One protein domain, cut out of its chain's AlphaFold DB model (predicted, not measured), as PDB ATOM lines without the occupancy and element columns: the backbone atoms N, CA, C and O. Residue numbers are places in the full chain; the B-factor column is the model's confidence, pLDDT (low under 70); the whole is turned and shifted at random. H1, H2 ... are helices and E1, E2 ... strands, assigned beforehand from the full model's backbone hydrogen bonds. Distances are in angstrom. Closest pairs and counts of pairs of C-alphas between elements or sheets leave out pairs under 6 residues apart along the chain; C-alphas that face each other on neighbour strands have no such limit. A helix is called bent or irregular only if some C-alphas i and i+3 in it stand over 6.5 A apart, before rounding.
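Overview. This is residues 6 to 81 of the 223 residues of an uncharacterized protein of Sphingobacteriales bacterium 48-107 (UniProt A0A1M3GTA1). A twisted sheet of six strands has a single helix, H1, packed over its E3 and E1 end, in two layers, a helix on one face of a sheet. Toward the other end, E4 and E5 form a sharply bent hairpin, with short E6 at the edge. The printed part has 76 residues, with E1 E2 H1 E3 E4 E5 E6 along the chain and mixed sheet order E3 E1 E2 E4 E5 E6; its class is mixed, helices and strands. It is compact, with a radius of gyration of the C-alphas of 11.3 A and spans of 31 by 27 by 17 A.

Arrangement. Start at E1, residues 6 to 10, antiparallel to edge strand E3, residues 45 to 51, with N 8 and O 48 2.8 A apart. E1 also forms a hairpin with E2, residues 16 to 21, where N 9 and O 17 are 2.9 A apart. E2 is parallel to E4, residues 54 to 61; look for N 60 and O 16, 2.7 A apart. E4, E5, residues 64 to 72, and E6, residues 78 to 80, make a meander, each strand the antiparallel neighbour of the one before, with N 70 to O 56 at 2.9 A and N 71 to O 79 at 2.8 A. E4 bends by 116 degrees at residue 58 and E5 by 118 degrees at residue 67. H1, residues 27 to 39, is on the sheet at a height of 7.5 A, only just over E1, with 3 of its C-alphas falling there; it runs slantwise to the strands, at 52 degrees to E1 on the local plane. Its closest C-alpha pair with E3 is Gln 27 and Tyr 49, 4.9 A. E2, H1 and E3 form a split strand-helix-strand unit, two strands that run the same way with E1 between them, and its crossover is right-handed. In H1 every O i to N i+4 pair is within hydrogen-bond range. E3 and E6 are apart.

Along the chain. Find C-alpha 6 at (143.560, 138.822, 150.924), where E1 begins its 13.6 A; E2 spans 15.9 A. H1 runs 18.4 A from C-alpha 27 at (144.165, 129.165, 146.682), and E3 17.8 A. From first to last C-alpha, E4 measures 12.3 A, E5 12.2 A and E6 6.7 A, ending at C-alpha 80, (136.154, 152.444, 149.943).

Size, cuts and confidence. The C-alphas farthest apart are those of Ala 39 and Ala 81, 32.3 A. The printed part has no cut, and its links between named elements are tight. The model's mean pLDDT over the printed part is 71.9, with residue 26, residues 49 to 59 and residues 62 to 81 under 70.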
ATOM      1  N   TRP A   6     145.016 138.774 150.832       78.50
ATOM      2  CA  TRP A   6     143.560 138.822 150.924       78.50
ATOM      3  C   TRP A   6     142.911 137.505 150.494       78.50
ATOM      4  O   TRP A   6     143.284 136.871 149.496       78.50
ATOM      5  N   VAL A   7     141.864 137.134 151.222       82.56
ATOM      6  CA  VAL A   7     140.948 136.047 150.891       82.56
ATOM      7  C   VAL A   7     139.537 136.593 150.843       82.56
ATOM      8  O   VAL A   7     139.102 137.284 151.758       82.56
ATOM      9  N   ARG A   8     138.810 136.228 149.793       83.50
ATOM     10  CA  ARG A   8     137.375 136.453 149.692       83.50
ATOM     11  C   ARG A   8     136.618 135.194 150.081       83.50
ATOM     12  O   ARG A   8     137.011 134.101 149.673       83.50
ATOM     13  N   TYR A   9     135.506 135.339 150.784       82.31
ATOM     14  CA  TYR A   9     134.567 134.254 151.059       82.31
ATOM     15  C   TYR A   9     133.135 134.788 151.142       82.31
ATOM     16  O   TYR A   9     132.929 135.993 151.184       82.31
ATOM     17  N   LYS A  10     132.148 133.895 151.160       81.50
ATOM     18  CA  LYS A  10     130.770 134.219 151.531       81.50
ATOM     19  C   LYS A  10     130.437 133.642 152.885       81.50
ATOM     20  O   LYS A  10     130.867 132.529 153.183       81.50
ATOM     21  N   ASP A  11     129.666 134.353 153.686       80.88
ATOM     22  CA  ASP A  11     129.196 133.801 154.951       80.88
ATOM     23  C   ASP A  11     127.983 132.861 154.770       80.88
ATOM     24  O   ASP A  11     127.633 132.444 153.657       80.88
ATOM     25  N   LYS A  12     127.338 132.490 155.880       78.88
ATOM     26  CA  LYS A  12     126.110 131.673 155.893       78.88
ATOM     27  C   LYS A  12     124.885 132.367 155.284       78.88
ATOM     28  O   LYS A  12     123.914 131.697 154.938       78.88
ATOM     29  N   HIS A  13     124.897 133.695 155.212       78.62
ATOM     30  CA  HIS A  13     123.837 134.515 154.629       78.62
ATOM     31  C   HIS A  13     124.074 134.780 153.140       78.62
ATOM     32  O   HIS A  13     123.137 135.135 152.427       78.62
ATOM     33  N   GLY A  14     125.282 134.484 152.654       71.00
ATOM     34  CA  GLY A  14     125.686 134.689 151.269       71.00
ATOM     35  C   GLY A  14     126.347 136.044 151.034       71.00
ATOM     36  O   GLY A  14     126.682 136.330 149.883       71.00
ATOM     37  N   ASP A  15     126.564 136.825 152.095       72.88
ATOM     38  CA  ASP A  15     127.217 138.130 152.030       72.88
ATOM     39  C   ASP A  15     128.698 137.930 151.699       72.88
ATOM     40  O   ASP A  15     129.332 137.000 152.205       72.88
ATOM     41  N   GLU A  16     129.248 138.758 150.809       76.31
ATOM     42  CA  GLU A  16     130.640 138.649 150.367       76.31
ATOM     43  C   GLU A  16     131.560 139.333 151.386       76.31
ATOM     44  O   GLU A  16     131.333 140.476 151.757       76.31
ATOM     45  N   HIS A  17     132.615 138.656 151.833       79.69
ATOM     46  CA  HIS A  17     133.582 139.156 152.813       79.69
ATOM     47  C   HIS A  17     135.005 139.093 152.265       79.69
ATOM     48  O   HIS A  17     135.351 138.166 151.527       79.69
ATOM     49  N   ALA A  18     135.848 140.045 152.662       81.56
ATOM     50  CA  ALA A  18     137.284 140.051 152.411       81.56
ATOM     51  C   ALA A  18     138.075 140.128 153.726       81.56
ATOM     52  O   ALA A  18     137.924 141.076 154.496       81.56
ATOM     53  N   ALA A  19     138.967 139.154 153.923       83.94
ATOM     54  CA  ALA A  19     139.820 139.027 155.099       83.94
ATOM     55  C   ALA A  19     141.305 139.072 154.726       83.94
ATOM     56  O   ALA A  19     141.729 138.446 153.749       83.94
ATOM     57  N   TRP A  20     142.105 139.787 155.519       83.06
ATOM     58  CA  TRP A  20     143.563 139.828 155.378       83.06
ATOM     59  C   TRP A  20     144.194 138.737 156.237       83.06
ATOM     60  O   TRP A  20     144.086 138.761 157.463       83.06
ATOM     61  N   VAL A  21     144.844 137.758 155.607       81.06
ATOM     62  CA  VAL A  21     145.251 136.526 156.289       81.06
ATOM     63  C   VAL A  21     146.758 136.325 156.201       81.06
ATOM     64  O   VAL A  21     147.315 136.154 155.122       81.06
ATOM     65  N   GLU A  22     147.413 136.259 157.363       78.38
ATOM     66  CA  GLU A  22     148.876 136.136 157.507       78.38
ATOM     67  C   GLU A  22     149.466 134.764 157.141       78.38
ATOM     68  O   GLU A  22     150.681 134.563 157.222       78.38
ATOM     69  N   THR A  23     148.624 133.792 156.790       75.06
ATOM     70  CA  THR A  23     149.029 132.411 156.488       75.06
ATOM     71  C   THR A  23     148.726 131.991 155.052       75.06
ATOM     72  O   THR A  23     148.861 130.809 154.728       75.06
ATOM     73  N   VAL A  24     148.257 132.911 154.207       75.75
ATOM     74  CA  VAL A  24     147.756 132.602 152.863       75.75
ATOM     75  C   VAL A  24     148.707 133.155 151.804       75.75
ATOM     76  O   VAL A  24     149.091 134.311 151.866       75.75
ATOM     77  N   THR A  25     149.072 132.304 150.843       76.00
ATOM     78  CA  THR A  25     149.889 132.617 149.645       76.00
ATOM     79  C   THR A  25     149.203 132.262 148.334       76.00
ATOM     80  O   THR A  25     149.696 132.569 147.251       76.00
ATOM     81  N   ASP A  26     148.160 131.439 148.407       65.19
ATOM     82  CA  ASP A  26     147.605 130.745 147.256       65.19
ATOM     83  C   ASP A  26     146.210 130.188 147.570       65.19
ATOM     84  O   ASP A  26     145.769 130.093 148.718       65.19
ATOM     85  N   GLN A  27     145.508 129.725 146.539       79.44
ATOM     86  CA  GLN A  27     144.165 129.165 146.682       79.44
ATOM     87  C   GLN A  27     144.094 127.930 147.605       79.44
ATOM     88  O   GLN A  27     143.048 127.663 148.205       79.44
ATOM     89  N   LYS A  28     145.175 127.150 147.731       74.25
ATOM     90  CA  LYS A  28     145.208 125.944 148.572       74.25
ATOM     91  C   LYS A  28     145.316 126.316 150.052       74.25
ATOM     92  O   LYS A  28     144.636 125.711 150.879       74.25
ATOM     93  N   SER A  29     146.138 127.304 150.382       79.12
ATOM     94  CA  SER A  29     146.259 127.886 151.721       79.12
ATOM     95  C   SER A  29     145.001 128.666 152.117       79.12
ATOM     96  O   SER A  29     144.530 128.474 153.236       79.12
ATOM     97  N   ALA A  30     144.357 129.391 151.193       77.19
ATOM     98  CA  ALA A  30     143.058 130.036 151.430       77.19
ATOM     99  C   ALA A  30     141.962 129.025 151.817       77.19
ATOM    100  O   ALA A  30     141.243 129.215 152.795       77.19
ATOM    101  N   LYS A  31     141.879 127.882 151.117       81.00
ATOM    102  CA  LYS A  31     140.940 126.801 151.473       81.00
ATOM    103  C   LYS A  31     141.247 126.163 152.831       81.00
ATOM    104  O   LYS A  31     140.326 125.770 153.539       81.00
ATOM    105  N   ARG A  32     142.526 126.046 153.206       82.06
ATOM    106  CA  ARG A  32     142.929 125.532 154.529       82.06
ATOM    107  C   ARG A  32     142.544 126.496 155.646       82.06
ATOM    108  O   ARG A  32     142.028 126.051 156.665       82.06
ATOM    109  N   TRP A  33     142.758 127.790 155.433       86.25
ATOM    110  CA  TRP A  33     142.304 128.834 156.345       86.25
ATOM    111  C   TRP A  33     140.780 128.790 156.516       86.25
ATOM    112  O   TRP A  33     140.299 128.669 157.639       86.25
ATOM    113  N   ALA A  34     140.021 128.726 155.424       85.50
ATOM    114  CA  ALA A  34     138.566 128.589 155.472       85.50
ATOM    115  C   ALA A  34     138.104 127.326 156.217       85.50
ATOM    116  O   ALA A  34     137.175 127.367 157.017       85.50
ATOM    117  N   ALA A  35     138.776 126.189 156.016       82.31
ATOM    118  CA  ALA A  35     138.487 124.974 156.775       82.31
ATOM    119  C   ALA A  35     138.722 125.164 158.286       82.31
ATOM    120  O   ALA A  35     137.931 124.671 159.088       82.31
ATOM    121  N   SER A  36     139.765 125.907 158.683       82.19
ATOM    122  CA  SER A  36     139.985 126.253 160.095       82.19
ATOM    123  C   SER A  36     138.933 127.216 160.649       82.19
ATOM    124  O   SER A  36     138.517 127.051 161.791       82.19
ATOM    125  N   MET A  37     138.450 128.168 159.848       83.25
ATOM    126  CA  MET A  37     137.401 129.106 160.261       83.25
ATOM    127  C   MET A  37     136.055 128.401 160.442       83.25
ATOM    128  O   MET A  37     135.430 128.546 161.493       83.25
ATOM    129  N   ASN A  38     135.691 127.524 159.503       83.00
ATOM    130  CA  ASN A  38     134.523 126.648 159.609       83.00
ATOM    131  C   ASN A  38     134.584 125.760 160.863       83.00
ATOM    132  O   ASN A  38     133.596 125.635 161.583       83.00
ATOM    133  N   ALA A  39     135.749 125.180 161.170       80.75
ATOM    134  CA  ALA A  39     135.939 124.379 162.383       80.75
ATOM    135  C   ALA A  39     135.783 125.198 163.680       80.75
ATOM    136  O   ALA A  39     135.419 124.640 164.713       80.75
ATOM    137  N   ASN A  40     136.020 126.511 163.615       79.62
ATOM    138  CA  ASN A  40     135.840 127.459 164.716       79.62
ATOM    139  C   ASN A  40     134.455 128.141 164.717       79.62
ATOM    140  O   ASN A  40     134.218 129.034 165.526       79.62
ATOM    141  N   GLY A  41     133.532 127.718 163.845       77.31
ATOM    142  CA  GLY A  41     132.142 128.186 163.814       77.31
ATOM    143  C   GLY A  41     131.861 129.390 162.908       77.31
ATOM    144  O   GLY A  41     130.722 129.856 162.883       77.31
ATOM    145  N   LEU A  42     132.850 129.884 162.153       79.12
ATOM    146  CA  LEU A  42     132.631 130.875 161.096       79.12
ATOM    147  C   LEU A  42     132.400 130.147 159.770       79.12
ATOM    148  O   LEU A  42     133.337 129.595 159.198       79.12
ATOM    149  N   GLU A  43     131.158 130.150 159.286       80.62
ATOM    150  CA  GLU A  43     130.830 129.549 157.993       80.62
ATOM    151  C   GLU A  43     131.423 130.371 156.844       80.62
ATOM    152  O   GLU A  43     131.021 131.510 156.625       80.62
ATOM    153  N   THR A  44     132.374 129.786 156.111       79.56
ATOM    154  CA  THR A  44     133.033 130.413 154.956       79.56
ATOM    155  C   THR A  44     132.826 129.566 153.696       79.56
ATOM    156  O   THR A  44     133.452 128.510 153.529       79.56
ATOM    157  N   ASN A  45     131.966 130.046 152.802       75.19
ATOM    158  CA  ASN A  45     131.601 129.475 151.505       75.19
ATOM    159  C   ASN A  45     132.325 130.207 150.352       75.19
ATOM    160  O   ASN A  45     132.892 131.275 150.556       75.19
ATOM    161  N   ASP A  46     132.343 129.639 149.137       74.19
ATOM    162  CA  ASP A  46     132.879 130.276 147.909       74.19
ATOM    163  C   ASP A  46     134.280 130.929 148.036       74.19
ATOM    164  O   ASP A  46     134.589 131.967 147.445       74.19
ATOM    165  N   VAL A  47     135.164 130.293 148.808       77.31
ATOM    166  CA  VAL A  47     136.464 130.860 149.199       77.31
ATOM    167  C   VAL A  47     137.400 131.020 148.001       77.31
ATOM    168  O   VAL A  47     137.788 130.040 147.355       77.31
ATOM    169  N   THR A  48     137.847 132.249 147.764       73.25
ATOM    170  CA  THR A  48     138.720 132.646 146.657       73.25
ATOM    171  C   THR A  48     139.950 133.380 147.186       73.25
ATOM    172  O   THR A  48     139.834 134.326 147.959       73.25
ATOM    173  N   TYR A  49     141.138 132.963 146.759       67.25
ATOM    174  CA  TYR A  49     142.372 133.704 147.010       67.25
ATOM    175  C   TYR A  49     142.435 134.942 146.108       67.25
ATOM    176  O   TYR A  49     142.258 134.821 144.896       67.25
ATOM    177  N   ILE A  50     142.680 136.108 146.705       66.88
ATOM    178  CA  ILE A  50     142.793 137.386 145.991       66.88
ATOM    179  C   ILE A  50     144.268 137.744 145.767       66.88
ATOM    180  O   ILE A  50     144.640 138.144 144.669       66.88
ATOM    181  N   GLY A  51     145.113 137.550 146.784       67.81
ATOM    182  CA  GLY A  51     146.507 137.998 146.778       67.81
ATOM    183  C   GLY A  51     146.705 139.297 147.548       67.81
ATOM    184  O   GLY A  51     145.866 139.682 148.357       67.81
ATOM    185  N   LYS A  52     147.837 139.971 147.347       64.44
ATOM    186  CA  LYS A  52     148.196 141.168 148.128       64.44
ATOM    187  C   LYS A  52     147.251 142.338 147.917       64.44
ATOM    188  O   LYS A  52     147.021 143.107 148.837       64.44
ATOM    189  N   THR A  53     146.695 142.471 146.727       57.69
ATOM    190  CA  THR A  53     145.773 143.545 146.374       57.69
ATOM    191  C   THR A  53     144.581 142.971 145.634       57.69
ATOM    192  O   THR A  53     144.655 141.881 145.066       57.69
ATOM    193  N   GLY A  54     143.466 143.693 145.637       54.56
ATOM    194  CA  GLY A  54     142.292 143.293 144.876       54.56
ATOM    195  C   GLY A  54     141.125 144.248 145.028       54.56
ATOM    196  O   GLY A  54     141.226 145.285 145.678       54.56
ATOM    197  N   ILE A  55     140.005 143.891 144.411       56.91
ATOM    198  CA  ILE A  55     138.753 144.637 144.509       56.91
ATOM    199  C   ILE A  55     137.662 143.648 144.893       56.91
ATOM    200  O   ILE A  55     137.560 142.569 144.305       56.91
ATOM    201  N   ILE A  56     136.852 144.028 145.872       56.88
ATOM    202  CA  ILE A  56     135.619 143.335 146.238       56.88
ATOM    203  C   ILE A  56     134.458 144.289 145.954       56.88
ATOM    204  O   ILE A  56     134.501 145.451 146.357       56.88
ATOM    205  N   ASN A  57     133.456 143.830 145.203       57.31
ATOM    206  CA  ASN A  57     132.278 144.625 144.854       57.31
ATOM    207  C   ASN A  57     131.136 144.209 145.773       57.31
ATOM    208  O   ASN A  57     130.848 143.019 145.834       57.31
ATOM    209  N   GLN A  58     130.493 145.168 146.447       65.62
ATOM    210  CA  GLN A  58     129.429 144.872 147.424       65.62
ATOM    211  C   GLN A  58     129.866 143.810 148.446       65.62
ATOM    212  O   GLN A  58     129.191 142.815 148.683       65.62
ATOM    213  N   GLY A  59     131.057 144.013 149.003       62.94
ATOM    214  CA  GLY A  59     131.603 143.149 150.032       62.94
ATOM    215  C   GLY A  59     131.598 143.822 151.387       62.94
ATOM    216  O   GLY A  59     131.340 145.014 151.507       62.94
ATOM    217  N   ILE A  60     131.944 143.046 152.395       70.69
ATOM    218  CA  ILE A  60     132.195 143.452 153.766       70.69
ATOM    219  C   ILE A  60     133.673 143.169 154.042       70.69
ATOM    220  O   ILE A  60     134.252 142.219 153.519       70.69
ATOM    221  N   THR A  61     134.322 144.014 154.830       71.50
ATOM    222  CA  THR A  61     135.701 143.764 155.269       71.50
ATOM    223  C   THR A  61     135.717 143.565 156.773       71.50
ATOM    224  O   THR A  61     134.853 144.081 157.480       71.50
ATOM    225  N   ASP A  62     136.727 142.858 157.280       65.62
ATOM    226  CA  ASP A  62     136.827 142.534 158.710       65.62
ATOM    227  C   ASP A  62     136.786 143.767 159.639       65.62
ATOM    228  O   ASP A  62     136.443 143.638 160.815       65.62
ATOM    229  N   SER A  63     137.122 144.967 159.140       60.41
ATOM    230  CA  SER A  63     137.079 146.213 159.919       60.41
ATOM    231  C   SER A  63     136.033 147.241 159.469       60.41
ATOM    232  O   SER A  63     135.872 148.255 160.152       60.41
ATOM    233  N   ASP A  64     135.263 146.976 158.405       57.69
ATOM    234  CA  ASP A  64     134.088 147.773 158.030       57.69
ATOM    235  C   ASP A  64     132.918 146.855 157.647       57.69
ATOM    236  O   ASP A  64     132.891 146.243 156.579       57.69
ATOM    237  N   VAL A  65     131.924 146.794 158.542       66.19
ATOM    238  CA  VAL A  65     130.729 145.923 158.475       66.19
ATOM    239  C   VAL A  65     129.699 146.418 157.442       66.19
ATOM    240  O   VAL A  65     128.525 146.056 157.481       66.19
ATOM    241  N   LYS A  66     130.101 147.324 156.549       67.81
ATOM    242  CA  LYS A  66     129.243 147.885 155.509       67.81
ATOM    243  C   LYS A  66     129.459 147.149 154.206       67.81
ATOM    244  O   LYS A  66     130.593 147.021 153.751       67.81
ATOM    245  N   GLU A  67     128.355 146.755 153.588       67.56
ATOM    246  CA  GLU A  67     128.349 146.220 152.236       67.56
ATOM    247  C   GLU A  67     128.577 147.356 151.234       67.56
ATOM    248  O   GLU A  67     127.720 148.216 151.015       67.56
ATOM    249  N   GLN A  68     129.773 147.403 150.661       62.41
ATOM    250  CA  GLN A  68     130.151 148.366 149.632       62.41
ATOM    251  C   GLN A  68     131.358 147.842 148.860       62.41
ATOM    252  O   GLN A  68     131.925 146.794 149.165       62.41
ATOM    253  N   SER A  69     131.742 148.551 147.811       64.25
ATOM    254  CA  SER A  69     132.928 148.171 147.057       64.25
ATOM    255  C   SER A  69     134.181 148.666 147.774       64.25
ATOM    256  O   SER A  69     134.257 149.836 148.157       64.25
ATOM    257  N   TYR A  70     135.180 147.800 147.918       56.91
ATOM    258  CA  TYR A  70     136.468 148.143 148.513       56.91
ATOM    259  C   TYR A  70     137.613 147.798 147.571       56.91
ATOM    260  O   TYR A  70     137.610 146.768 146.896       56.91
ATOM    261  N   VAL A  71     138.625 148.659 147.583       59.22
ATOM    262  CA  VAL A  71     139.957 148.372 147.058       59.22
ATOM    263  C   VAL A  71     140.816 147.891 148.219       59.22
ATOM    264  O   VAL A  71     140.940 148.580 149.230       59.22
ATOM    265  N   LEU A  72     141.382 146.703 148.071       64.56
ATOM    266  CA  LEU A  72     142.174 145.995 149.064       64.56
ATOM    267  C   LEU A  72     143.669 146.221 148.785       64.56
ATOM    268  O   LEU A  72     144.123 146.019 147.655       64.56
ATOM    269  N   ASN A  73     144.432 146.633 149.800       61.09
ATOM    270  CA  ASN A  73     145.833 147.043 149.675       61.09
ATOM    271  C   ASN A  73     146.807 145.979 150.215       61.09
ATOM    272  O   ASN A  73     146.471 145.199 151.103       61.09
ATOM    273  N   ALA A  74     148.054 146.008 149.728       63.59
ATOM    274  CA  ALA A  74     149.120 145.053 150.068       63.59
ATOM    275  C   ALA A  74     149.609 145.099 151.524       63.59
ATOM    276  O   ALA A  74     150.393 144.243 151.936       63.59
ATOM    277  N   ASP A  75     149.176 146.098 152.286       61.62
ATOM    278  CA  ASP A  75     149.476 146.277 153.704       61.62
ATOM    279  C   ASP A  75     148.335 145.798 154.623       61.62
ATOM    280  O   ASP A  75     148.428 145.954 155.840       61.62
ATOM    281  N   GLY A  76     147.274 145.206 154.063       62.91
ATOM    282  CA  GLY A  76     146.100 144.757 154.814       62.91
ATOM    283  C   GLY A  76     145.102 145.864 155.139       62.91
ATOM    284  O   GLY A  76     144.124 145.621 155.845       62.91
ATOM    285  N   THR A  77     145.311 147.072 154.612       69.94
ATOM    286  CA  THR A  77     144.304 148.137 154.646       69.94
ATOM    287  C   THR A  77     143.376 148.054 153.436       69.94
ATOM    288  O   THR A  77     143.671 147.398 152.437       69.94
ATOM    289  N   PHE A  78     142.252 148.758 153.495       62.19
ATOM    290  CA  PHE A  78     141.375 148.945 152.347       62.19
ATOM    291  C   PHE A  78     140.941 150.400 152.231       62.19
ATOM    292  O   PHE A  78     140.940 151.161 153.200       62.19
ATOM    293  N   THR A  79     140.533 150.777 151.028       59.06
ATOM    294  CA  THR A  79     139.853 152.042 150.759       59.06
ATOM    295  C   THR A  79     138.491 151.753 150.163       59.06
ATOM    296  O   THR A  79     138.372 150.890 149.295       59.06
ATOM    297  N   VAL A  80     137.466 152.485 150.597       58.56
ATOM    298  CA  VAL A  80     136.154 152.444 149.943       58.56
ATOM    299  C   VAL A  80     136.353 152.854 148.487       58.56
ATOM    300  O   VAL A  80     136.839 153.950 148.208       58.56
ATOM    301  N   ALA A  81     136.018 151.959 147.563       52.38
ATOM    302  CA  ALA A  81     135.959 152.316 146.162       52.38
ATOM    303  C   ALA A  81     134.779 153.275 146.015       52.38
ATOM    304  O   ALA A  81     133.653 152.917 146.373       52.38
TER     305      ALA A  81